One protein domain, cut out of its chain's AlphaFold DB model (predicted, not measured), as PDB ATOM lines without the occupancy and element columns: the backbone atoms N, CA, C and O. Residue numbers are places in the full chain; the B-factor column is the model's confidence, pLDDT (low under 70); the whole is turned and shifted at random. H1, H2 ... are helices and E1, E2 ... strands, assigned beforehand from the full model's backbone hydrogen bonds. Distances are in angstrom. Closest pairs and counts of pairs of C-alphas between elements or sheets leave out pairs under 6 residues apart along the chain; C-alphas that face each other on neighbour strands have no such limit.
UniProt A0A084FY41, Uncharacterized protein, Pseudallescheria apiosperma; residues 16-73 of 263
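Overview. This is residues 16 to 73 of the 263 residues of an uncharacterized protein of Pseudallescheria apiosperma (UniProt A0A084FY41). A long two-stranded hairpin, E1 and E2, has helix H1 packed on its strand E1, and a short second hairpin, E3 and E4, packs on E1 with its strand E4 and on H1 with both strands. A long loop, residues 33 to 45, leads from E2 to H1. The printed part has 58 residues with one named helix and four named strands, in the order E1, E2, H1, E3, E4; each hairpin is an antiparallel sheet of two strands, and the class is mixed, helices and strands. The whole is compact, with a radius of gyration of the C-alphas of 10.7 A, and spans 28 by 27 by 19 A.

Along the chain. Find C-alpha 16 at (100.455, -37.485, 144.074); from there E1, residues 16 to 22, runs 19.2 A. E2, residues 25 to 32, covers 22.0 A. Look next at C-alpha 46 at (91.547, -38.842, 148.055), where H1, residues 46 to 56, begins its 15.3 A. E3, residues 63 to 65, measures 6.3 A, and E4, residues 70 to 72, measures 6.7 A, ending at C-alpha 72 at (95.959, -25.303, 144.420).

Arrangement. In the hairpin of E1 and E2, at 150 degrees, N 18 and O 29 are 2.9 A apart, within hydrogen-bond range. The closest C-alphas of E1 and H1 are those of Ala 18 and Ala 53, 4.5 A apart. Those of E1 and E4 are of Thr 20 and Tyr 72, 4.5 A. Those of H1 and E3 are of Ala 52 and Cys 63, 5.8 A. In the hairpin of E3 and E4, at 153 degrees, find N 72 and O 63 within hydrogen-bond range at 2.9 A. E2 is apart from E3 and E4. Each O i to N i+4 pair of H1 is within range.

Size, cuts and confidence. The two farthest C-alphas, of Gly 38 and Leu 59, are 30.3 A apart. The printed part has no cut; the link from E2 to H1 is long. Mean pLDDT of the printed part is 74.8; residues 22 to 23, 37 to 40, 57 to 59 and 63 to 73 are under 70.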
ATOM      1  N   VAL A  16     100.826 -38.204 145.298       89.50
ATOM      2  CA  VAL A  16     100.455 -37.485 144.074       89.50
ATOM      3  C   VAL A  16     101.139 -36.127 144.055       89.50
ATOM      4  O   VAL A  16     101.361 -35.523 145.104       89.50
ATOM      5  N   THR A  17     101.492 -35.647 142.869       87.94
ATOM      6  CA  THR A  17     102.122 -34.338 142.703       87.94
ATOM      7  C   THR A  17     101.052 -33.256 142.614       87.94
ATOM      8  O   THR A  17     100.000 -33.439 142.007       87.94
ATOM      9  N   ALA A  18     101.298 -32.122 143.259       85.19
ATOM     10  CA  ALA A  18     100.417 -30.965 143.231       85.19
ATOM     11  C   ALA A  18     101.244 -29.678 143.259       85.19
ATOM     12  O   ALA A  18     102.438 -29.693 143.563       85.19
ATOM     13  N   ALA A  19     100.614 -28.549 142.958       80.75
ATOM     14  CA  ALA A  19     101.268 -27.254 143.004       80.75
ATOM     15  C   ALA A  19     100.345 -26.182 143.581       80.75
ATOM     16  O   ALA A  19      99.129 -26.203 143.387       80.75
ATOM     17  N   THR A  20     100.937 -25.240 144.305       76.75
ATOM     18  CA  THR A  20     100.259 -24.060 144.838       76.75
ATOM     19  C   THR A  20     101.019 -22.812 144.417       76.75
ATOM     20  O   THR A  20     102.245 -22.819 144.296       76.75
ATOM     21  N   LYS A  21     100.305 -21.711 144.193       71.50
ATOM     22  CA  LYS A  21     100.913 -20.394 143.988       71.50
ATOM     23  C   LYS A  21     100.832 -19.612 145.291       71.50
ATOM     24  O   LYS A  21      99.751 -19.195 145.701       71.50
ATOM     25  N   GLY A  22     101.972 -19.455 145.955       67.69
ATOM     26  CA  GLY A  22     102.106 -18.644 147.163       67.69
ATOM     27  C   GLY A  22     102.670 -17.254 146.865       67.69
ATOM     28  O   GLY A  22     103.013 -16.929 145.729       67.69
ATOM     29  N   ALA A  23     102.838 -16.446 147.915       69.06
ATOM     30  CA  ALA A  23     103.476 -15.128 147.822       69.06
ATOM     31  C   ALA A  23     104.924 -15.192 147.293       69.06
ATOM     32  O   ALA A  23     105.412 -14.236 146.699       69.06
ATOM     33  N   THR A  24     105.601 -16.329 147.480       71.19
ATOM     34  CA  THR A  24     106.978 -16.591 147.035       71.19
ATOM     35  C   THR A  24     107.064 -17.250 145.653       71.19
ATOM     36  O   THR A  24     108.154 -17.606 145.213       71.19
ATOM     37  N   GLY A  25     105.936 -17.423 144.955       73.44
ATOM     38  CA  GLY A  25     105.868 -18.064 143.641       73.44
ATOM     39  C   GLY A  25     105.286 -19.479 143.672       73.44
ATOM     40  O   GLY A  25     104.562 -19.853 144.597       73.44
ATOM     41  N   LEU A  26     105.566 -20.251 142.617       75.19
ATOM     42  CA  LEU A  26     105.096 -21.630 142.466       75.19
ATOM     43  C   LEU A  26     105.800 -22.546 143.473       75.19
ATOM     44  O   LEU A  26     107.025 -22.639 143.480       75.19
ATOM     45  N   GLN A  27     105.017 -23.261 144.269       79.19
ATOM     46  CA  GLN A  27     105.473 -24.288 145.199       79.19
ATOM     47  C   GLN A  27     104.927 -25.639 144.738       79.19
ATOM     48  O   GLN A  27     103.736 -25.757 144.449       79.19
ATOM     49  N   ARG A  28     105.795 -26.648 144.642       82.38
ATOM     50  CA  ARG A  28     105.427 -28.016 144.251       82.38
ATOM     51  C   ARG A  28     105.392 -28.901 145.487       82.38
ATOM     52  O   ARG A  28     106.227 -28.743 146.369       82.38
ATOM     53  N   HIS A  29     104.445 -29.829 145.521       82.31
ATOM     54  CA  HIS A  29     104.164 -30.674 146.677       82.31
ATOM     55  C   HIS A  29     103.987 -32.124 146.246       82.31
ATOM     56  O   HIS A  29     103.371 -32.397 145.214       82.31
ATOM     57  N   CYS A  30     104.453 -33.049 147.079       87.56
ATOM     58  CA  CYS A  30     104.022 -34.443 147.054       87.56
ATOM     59  C   CYS A  30     102.992 -34.631 148.175       87.56
ATOM     60  O   CYS A  30     103.318 -34.530 149.359       87.56
ATOM     61  N   LEU A  31     101.736 -34.886 147.812       87.94
ATOM     62  CA  LEU A  31     100.668 -35.217 148.753       87.94
ATOM     63  C   LEU A  31     100.728 -36.717 149.026       87.94
ATOM     64  O   LEU A  31     100.485 -37.514 148.118       87.94
ATOM     65  N   ARG A  32     101.099 -37.108 150.247       88.25
ATOM     66  CA  ARG A  32     101.521 -38.480 150.581       88.25
ATOM     67  C   ARG A  32     100.523 -39.180 151.488       88.25
ATOM     68  O   ARG A  32      99.900 -38.565 152.338       88.25
ATOM     69  N   THR A  33     100.452 -40.501 151.368       85.50
ATOM     70  CA  THR A  33      99.732 -41.398 152.300       85.50
ATOM     71  C   THR A  33     100.558 -41.792 153.529       85.50
ATOM     72  O   THR A  33     100.093 -42.545 154.380       85.50
ATOM     73  N   TYR A  34     101.793 -41.305 153.620       84.69
ATOM     74  CA  TYR A  34     102.778 -41.644 154.641       84.69
ATOM     75  C   TYR A  34     103.517 -40.386 155.098       84.69
ATOM     76  O   TYR A  34     103.470 -39.342 154.447       84.69
ATOM     77  N   ARG A  35     104.209 -40.490 156.235       80.06
ATOM     78  CA  ARG A  35     105.040 -39.404 156.761       80.06
ATOM     79  C   ARG A  35     106.378 -39.360 156.030       80.06
ATOM     80  O   ARG A  35     106.988 -40.402 155.822       80.06
ATOM     81  N   HIS A  36     106.827 -38.157 155.703       77.62
ATOM     82  CA  HIS A  36     108.073 -37.902 154.986       77.62
ATOM     83  C   HIS A  36     108.670 -36.579 155.486       77.62
ATOM     84  O   HIS A  36     107.927 -35.610 155.655       77.62
ATOM     85  N   GLY A  37     109.964 -36.562 155.811       67.06
ATOM     86  CA  GLY A  37     110.732 -35.340 156.087       67.06
ATOM     87  C   GLY A  37     110.213 -34.309 157.104       67.06
ATOM     88  O   GLY A  37     110.616 -33.155 157.025       67.06
ATOM     89  N   GLY A  38     109.316 -34.638 158.043       65.38
ATOM     90  CA  GLY A  38     108.723 -33.633 158.952       65.38
ATOM     91  C   GLY A  38     107.863 -32.569 158.246       65.38
ATOM     92  O   GLY A  38     107.459 -31.591 158.875       65.38
ATOM     93  N   GLU A  39     107.570 -32.762 156.958       67.19
ATOM     94  CA  GLU A  39     106.778 -31.842 156.154       67.19
ATOM     95  C   GLU A  39     105.312 -31.841 156.598       67.19
ATOM     96  O   GLU A  39     104.717 -32.882 156.900       67.19
ATOM     97  N   PHE A  40     104.704 -30.655 156.601       66.44
ATOM     98  CA  PHE A  40     103.276 -30.509 156.848       66.44
ATOM     99  C   PHE A  40     102.480 -31.104 155.679       66.44
ATOM    100  O   PHE A  40     102.553 -30.613 154.554       66.44
ATOM    101  N   GLN A  41     101.696 -32.145 155.956       74.44
ATOM    102  CA  GLN A  41     100.741 -32.719 155.011       74.44
ATOM    103  C   GLN A  41      99.330 -32.258 155.399       74.44
ATOM    104  O   GLN A  41      98.896 -32.541 156.520       74.44
ATOM    105  N   PRO A  42      98.603 -31.544 154.523       72.62
ATOM    106  CA  PRO A  42      97.230 -31.158 154.813       72.62
ATOM    107  C   PRO A  42      96.328 -32.397 154.910       72.62
ATOM    108  O   PRO A  42      96.475 -33.350 154.144       72.62
ATOM    109  N   GLU A  43      95.344 -32.375 155.813       77.00
ATOM    110  CA  GLU A  43      94.326 -33.426 155.870       77.00
ATOM    111  C   GLU A  43      93.334 -33.286 154.709       77.00
ATOM    112  O   GLU A  43      92.391 -32.495 154.732       77.00
ATOM    113  N   LEU A  44      93.573 -34.074 153.668       79.50
ATOM    114  CA  LEU A  44      92.771 -34.192 152.450       79.50
ATOM    115  C   LEU A  44      92.014 -35.526 152.345       79.50
ATOM    116  O   LEU A  44      92.427 -36.581 152.820       79.50
ATOM    117  N   THR A  45      90.903 -35.508 151.623       84.81
ATOM    118  CA  THR A  45      90.328 -36.726 151.040       84.81
ATOM    119  C   THR A  45      91.087 -37.118 149.768       84.81
ATOM    120  O   THR A  45      91.717 -36.275 149.130       84.81
ATOM    121  N   ILE A  46      90.977 -38.382 149.339       85.12
ATOM    122  CA  ILE A  46      91.547 -38.842 148.055       85.12
ATOM    123  C   ILE A  46      91.034 -37.975 146.899       85.12
ATOM    124  O   ILE A  46      91.818 -37.530 146.068       85.12
ATOM    125  N   ALA A  47      89.734 -37.668 146.887       86.31
ATOM    126  CA  ALA A  47      89.133 -36.815 145.866       86.31
ATOM    127  C   ALA A  47      89.766 -35.413 145.835       86.31
ATOM    128  O   ALA A  47      90.049 -34.899 144.758       86.31
ATOM    129  N   GLN A  48      90.047 -34.820 146.999       85.50
ATOM    130  CA  GLN A  48      90.725 -33.524 147.088       85.50
ATOM    131  C   GLN A  48      92.180 -33.588 146.619       85.50
ATOM    132  O   GLN A  48      92.620 -32.679 145.924       85.50
ATOM    133  N   ALA A  49      92.917 -34.651 146.947       85.81
ATOM    134  CA  ALA A  49      94.285 -34.834 146.464       85.81
ATOM    135  C   ALA A  49      94.329 -35.029 144.935       85.81
ATOM    136  O   ALA A  49      95.144 -34.408 144.256       85.81
ATOM    137  N   CYS A  50      93.411 -35.826 144.378       85.31
ATOM    138  CA  CYS A  50      93.269 -35.992 142.930       85.31
ATOM    139  C   CYS A  50      92.875 -34.681 142.239       85.31
ATOM    140  O   CYS A  50      93.457 -34.338 141.214       85.31
ATOM    141  N   HIS A  51      91.925 -33.925 142.803       83.56
ATOM    142  CA  HIS A  51      91.554 -32.612 142.269       83.56
ATOM    143  C   HIS A  51      92.752 -31.664 142.309       83.56
ATOM    144  O   HIS A  51      93.051 -31.041 141.301       83.56
ATOM    145  N   ALA A  52      93.485 -31.592 143.423       82.50
ATOM    146  CA  ALA A  52      94.678 -30.754 143.547       82.50
ATOM    147  C   ALA A  52      95.739 -31.068 142.476       82.50
ATOM    148  O   ALA A  52      96.303 -30.141 141.894       82.50
ATOM    149  N   ALA A  53      95.966 -32.349 142.168       82.88
ATOM    150  CA  ALA A  53      96.864 -32.767 141.092       82.88
ATOM    151  C   ALA A  53      96.362 -32.318 139.706       82.88
ATOM    152  O   ALA A  53      97.110 -31.732 138.923       82.88
ATOM    153  N   LEU A  54      95.071 -32.515 139.418       79.88
ATOM    154  CA  LEU A  54      94.458 -32.082 138.157       79.88
ATOM    155  C   LEU A  54      94.463 -30.548 138.011       79.88
ATOM    156  O   LEU A  54      94.718 -30.027 136.926       79.88
ATOM    157  N   ALA A  55      94.229 -29.814 139.096       79.25
ATOM    158  CA  ALA A  55      94.254 -28.353 139.111       79.25
ATOM    159  C   ALA A  55      95.674 -27.810 138.905       79.25
ATOM    160  O   ALA A  55      95.866 -26.844 138.169       79.25
ATOM    161  N   ALA A  56      96.687 -28.468 139.481       73.94
ATOM    162  CA  ALA A  56      98.091 -28.139 139.233       73.94
ATOM    163  C   ALA A  56      98.451 -28.285 137.744       73.94
ATOM    164  O   ALA A  56      99.173 -27.456 137.195       73.94
ATOM    165  N   SER A  57      97.872 -29.284 137.071       67.75
ATOM    166  CA  SER A  57      97.983 -29.445 135.618       67.75
ATOM    167  C   SER A  57      97.112 -28.473 134.802       67.75
ATOM    168  O   SER A  57      97.101 -28.548 133.584       67.75
ATOM    169  N   GLY A  58      96.347 -27.565 135.417       69.50
ATOM    170  CA  GLY A  58      95.490 -26.618 134.685       69.50
ATOM    171  C   GLY A  58      94.400 -27.273 133.822       69.50
ATOM    172  O   GLY A  58      93.850 -26.624 132.935       69.50
ATOM    173  N   LEU A  59      94.106 -28.560 134.049       68.94
ATOM    174  CA  LEU A  59      93.066 -29.307 133.329       68.94
ATOM    175  C   LEU A  59      91.674 -29.069 133.920       68.94
ATOM    176  O   LEU A  59      90.669 -29.291 133.247       68.94
ATOM    177  N   VAL A  60      91.626 -28.658 135.185       73.31
ATOM    178  CA  VAL A  60      90.406 -28.345 135.928       73.31
ATOM    179  C   VAL A  60      90.612 -27.070 136.734       73.31
ATOM    180  O   VAL A  60      91.747 -26.677 137.011       73.31
ATOM    181  N   ASP A  61      89.501 -26.471 137.151       75.31
ATOM    182  CA  ASP A  61      89.512 -25.283 137.993       75.31
ATOM    183  C   ASP A  61      90.245 -25.524 139.317       75.31
ATOM    184  O   ASP A  61      90.277 -26.634 139.871       75.31
ATOM    185  N   SER A  62      90.800 -24.433 139.842       72.31
ATOM    186  CA  SER A  62      91.551 -24.410 141.096       72.31
ATOM    187  C   SER A  62      90.779 -25.060 142.250       72.31
ATOM    188  O   SER A  62      89.577 -24.859 142.421       72.31
ATOM    189  N   CYS A  63      91.490 -25.817 143.088       68.44
ATOM    190  CA  CYS A  63      90.917 -26.449 144.273       68.44
ATOM    191  C   CYS A  63      91.272 -25.635 145.517       68.44
ATOM    192  O   CYS A  63      92.429 -25.625 145.949       68.44
ATOM    193  N   SER A  64      90.291 -24.967 146.122       68.88
ATOM    194  CA  SER A  64      90.465 -24.378 147.452       68.88
ATOM    195  C   SER A  64      90.227 -25.442 148.515       68.88
ATOM    196  O   SER A  64      89.154 -26.043 148.569       68.88
ATOM    197  N   ILE A  65      91.209 -25.658 149.392       65.50
ATOM    198  CA  ILE A  65      91.054 -26.520 150.566       65.50
ATOM    199  C   ILE A  65      91.025 -25.618 151.805       65.50
ATOM    200  O   ILE A  65      92.076 -25.159 152.257       65.50
ATOM    201  N   PRO A  66      89.833 -25.352 152.380       56.75
ATOM    202  CA  PRO A  66      89.680 -24.389 153.472       56.75
ATOM    203  C   PRO A  66      90.529 -24.714 154.705       56.75
ATOM    204  O   PRO A  66      91.072 -23.812 155.329       56.75
ATOM    205  N   ALA A  67      90.690 -26.003 155.024       56.56
ATOM    206  CA  ALA A  67      91.471 -26.464 156.175       56.56
ATOM    207  C   ALA A  67      92.982 -26.214 156.033       56.56
ATOM    208  O   ALA A  67      93.695 -26.177 157.030       56.56
ATOM    209  N   ALA A  68      93.467 -26.046 154.803       55.38
ATOM    210  CA  ALA A  68      94.881 -25.868 154.514       55.38
ATOM    211  C   ALA A  68      95.266 -24.383 154.385       55.38
ATOM    212  O   ALA A  68      96.442 -24.048 154.442       55.38
ATOM    213  N   GLY A  69      94.293 -23.474 154.236       54.47
ATOM    214  CA  GLY A  69      94.547 -22.035 154.092       54.47
ATOM    215  C   GLY A  69      95.183 -21.631 152.755       54.47
ATOM    216  O   GLY A  69      95.584 -20.482 152.594       54.47
ATOM    217  N   PHE A  70      95.265 -22.547 151.787       60.34
ATOM    218  CA  PHE A  70      95.790 -22.291 150.447       60.34
ATOM    219  C   PHE A  70      94.918 -22.933 149.361       60.34
ATOM    220  O   PHE A  70      94.154 -23.869 149.608       60.34
ATOM    221  N   SER A  71      95.030 -22.397 148.143       59.59
ATOM    222  CA  SER A  71      94.377 -22.937 146.946       59.59
ATOM    223  C   SER A  71      95.424 -23.505 145.998       59.59
ATOM    224  O   SER A  71      96.448 -22.868 145.739       59.59
ATOM    225  N   TYR A  72      95.163 -24.703 145.485       62.78
ATOM    226  CA  TYR A  72      95.959 -25.303 144.420       62.78
ATOM    227  C   TYR A  72      95.554 -24.620 143.118       62.78
ATOM    228  O   TYR A  72      94.383 -24.670 142.738       62.78
ATOM    229  N   THR A  73      96.501 -23.905 142.516       57.12
ATOM    230  CA  THR A  73      96.279 -22.994 141.388       57.12
ATOM    231  C   THR A  73      97.152 -23.355 140.188       57.12
ATOM    232  O   THR A  73      98.123 -24.103 140.293       57.12
TER     233      THR A  73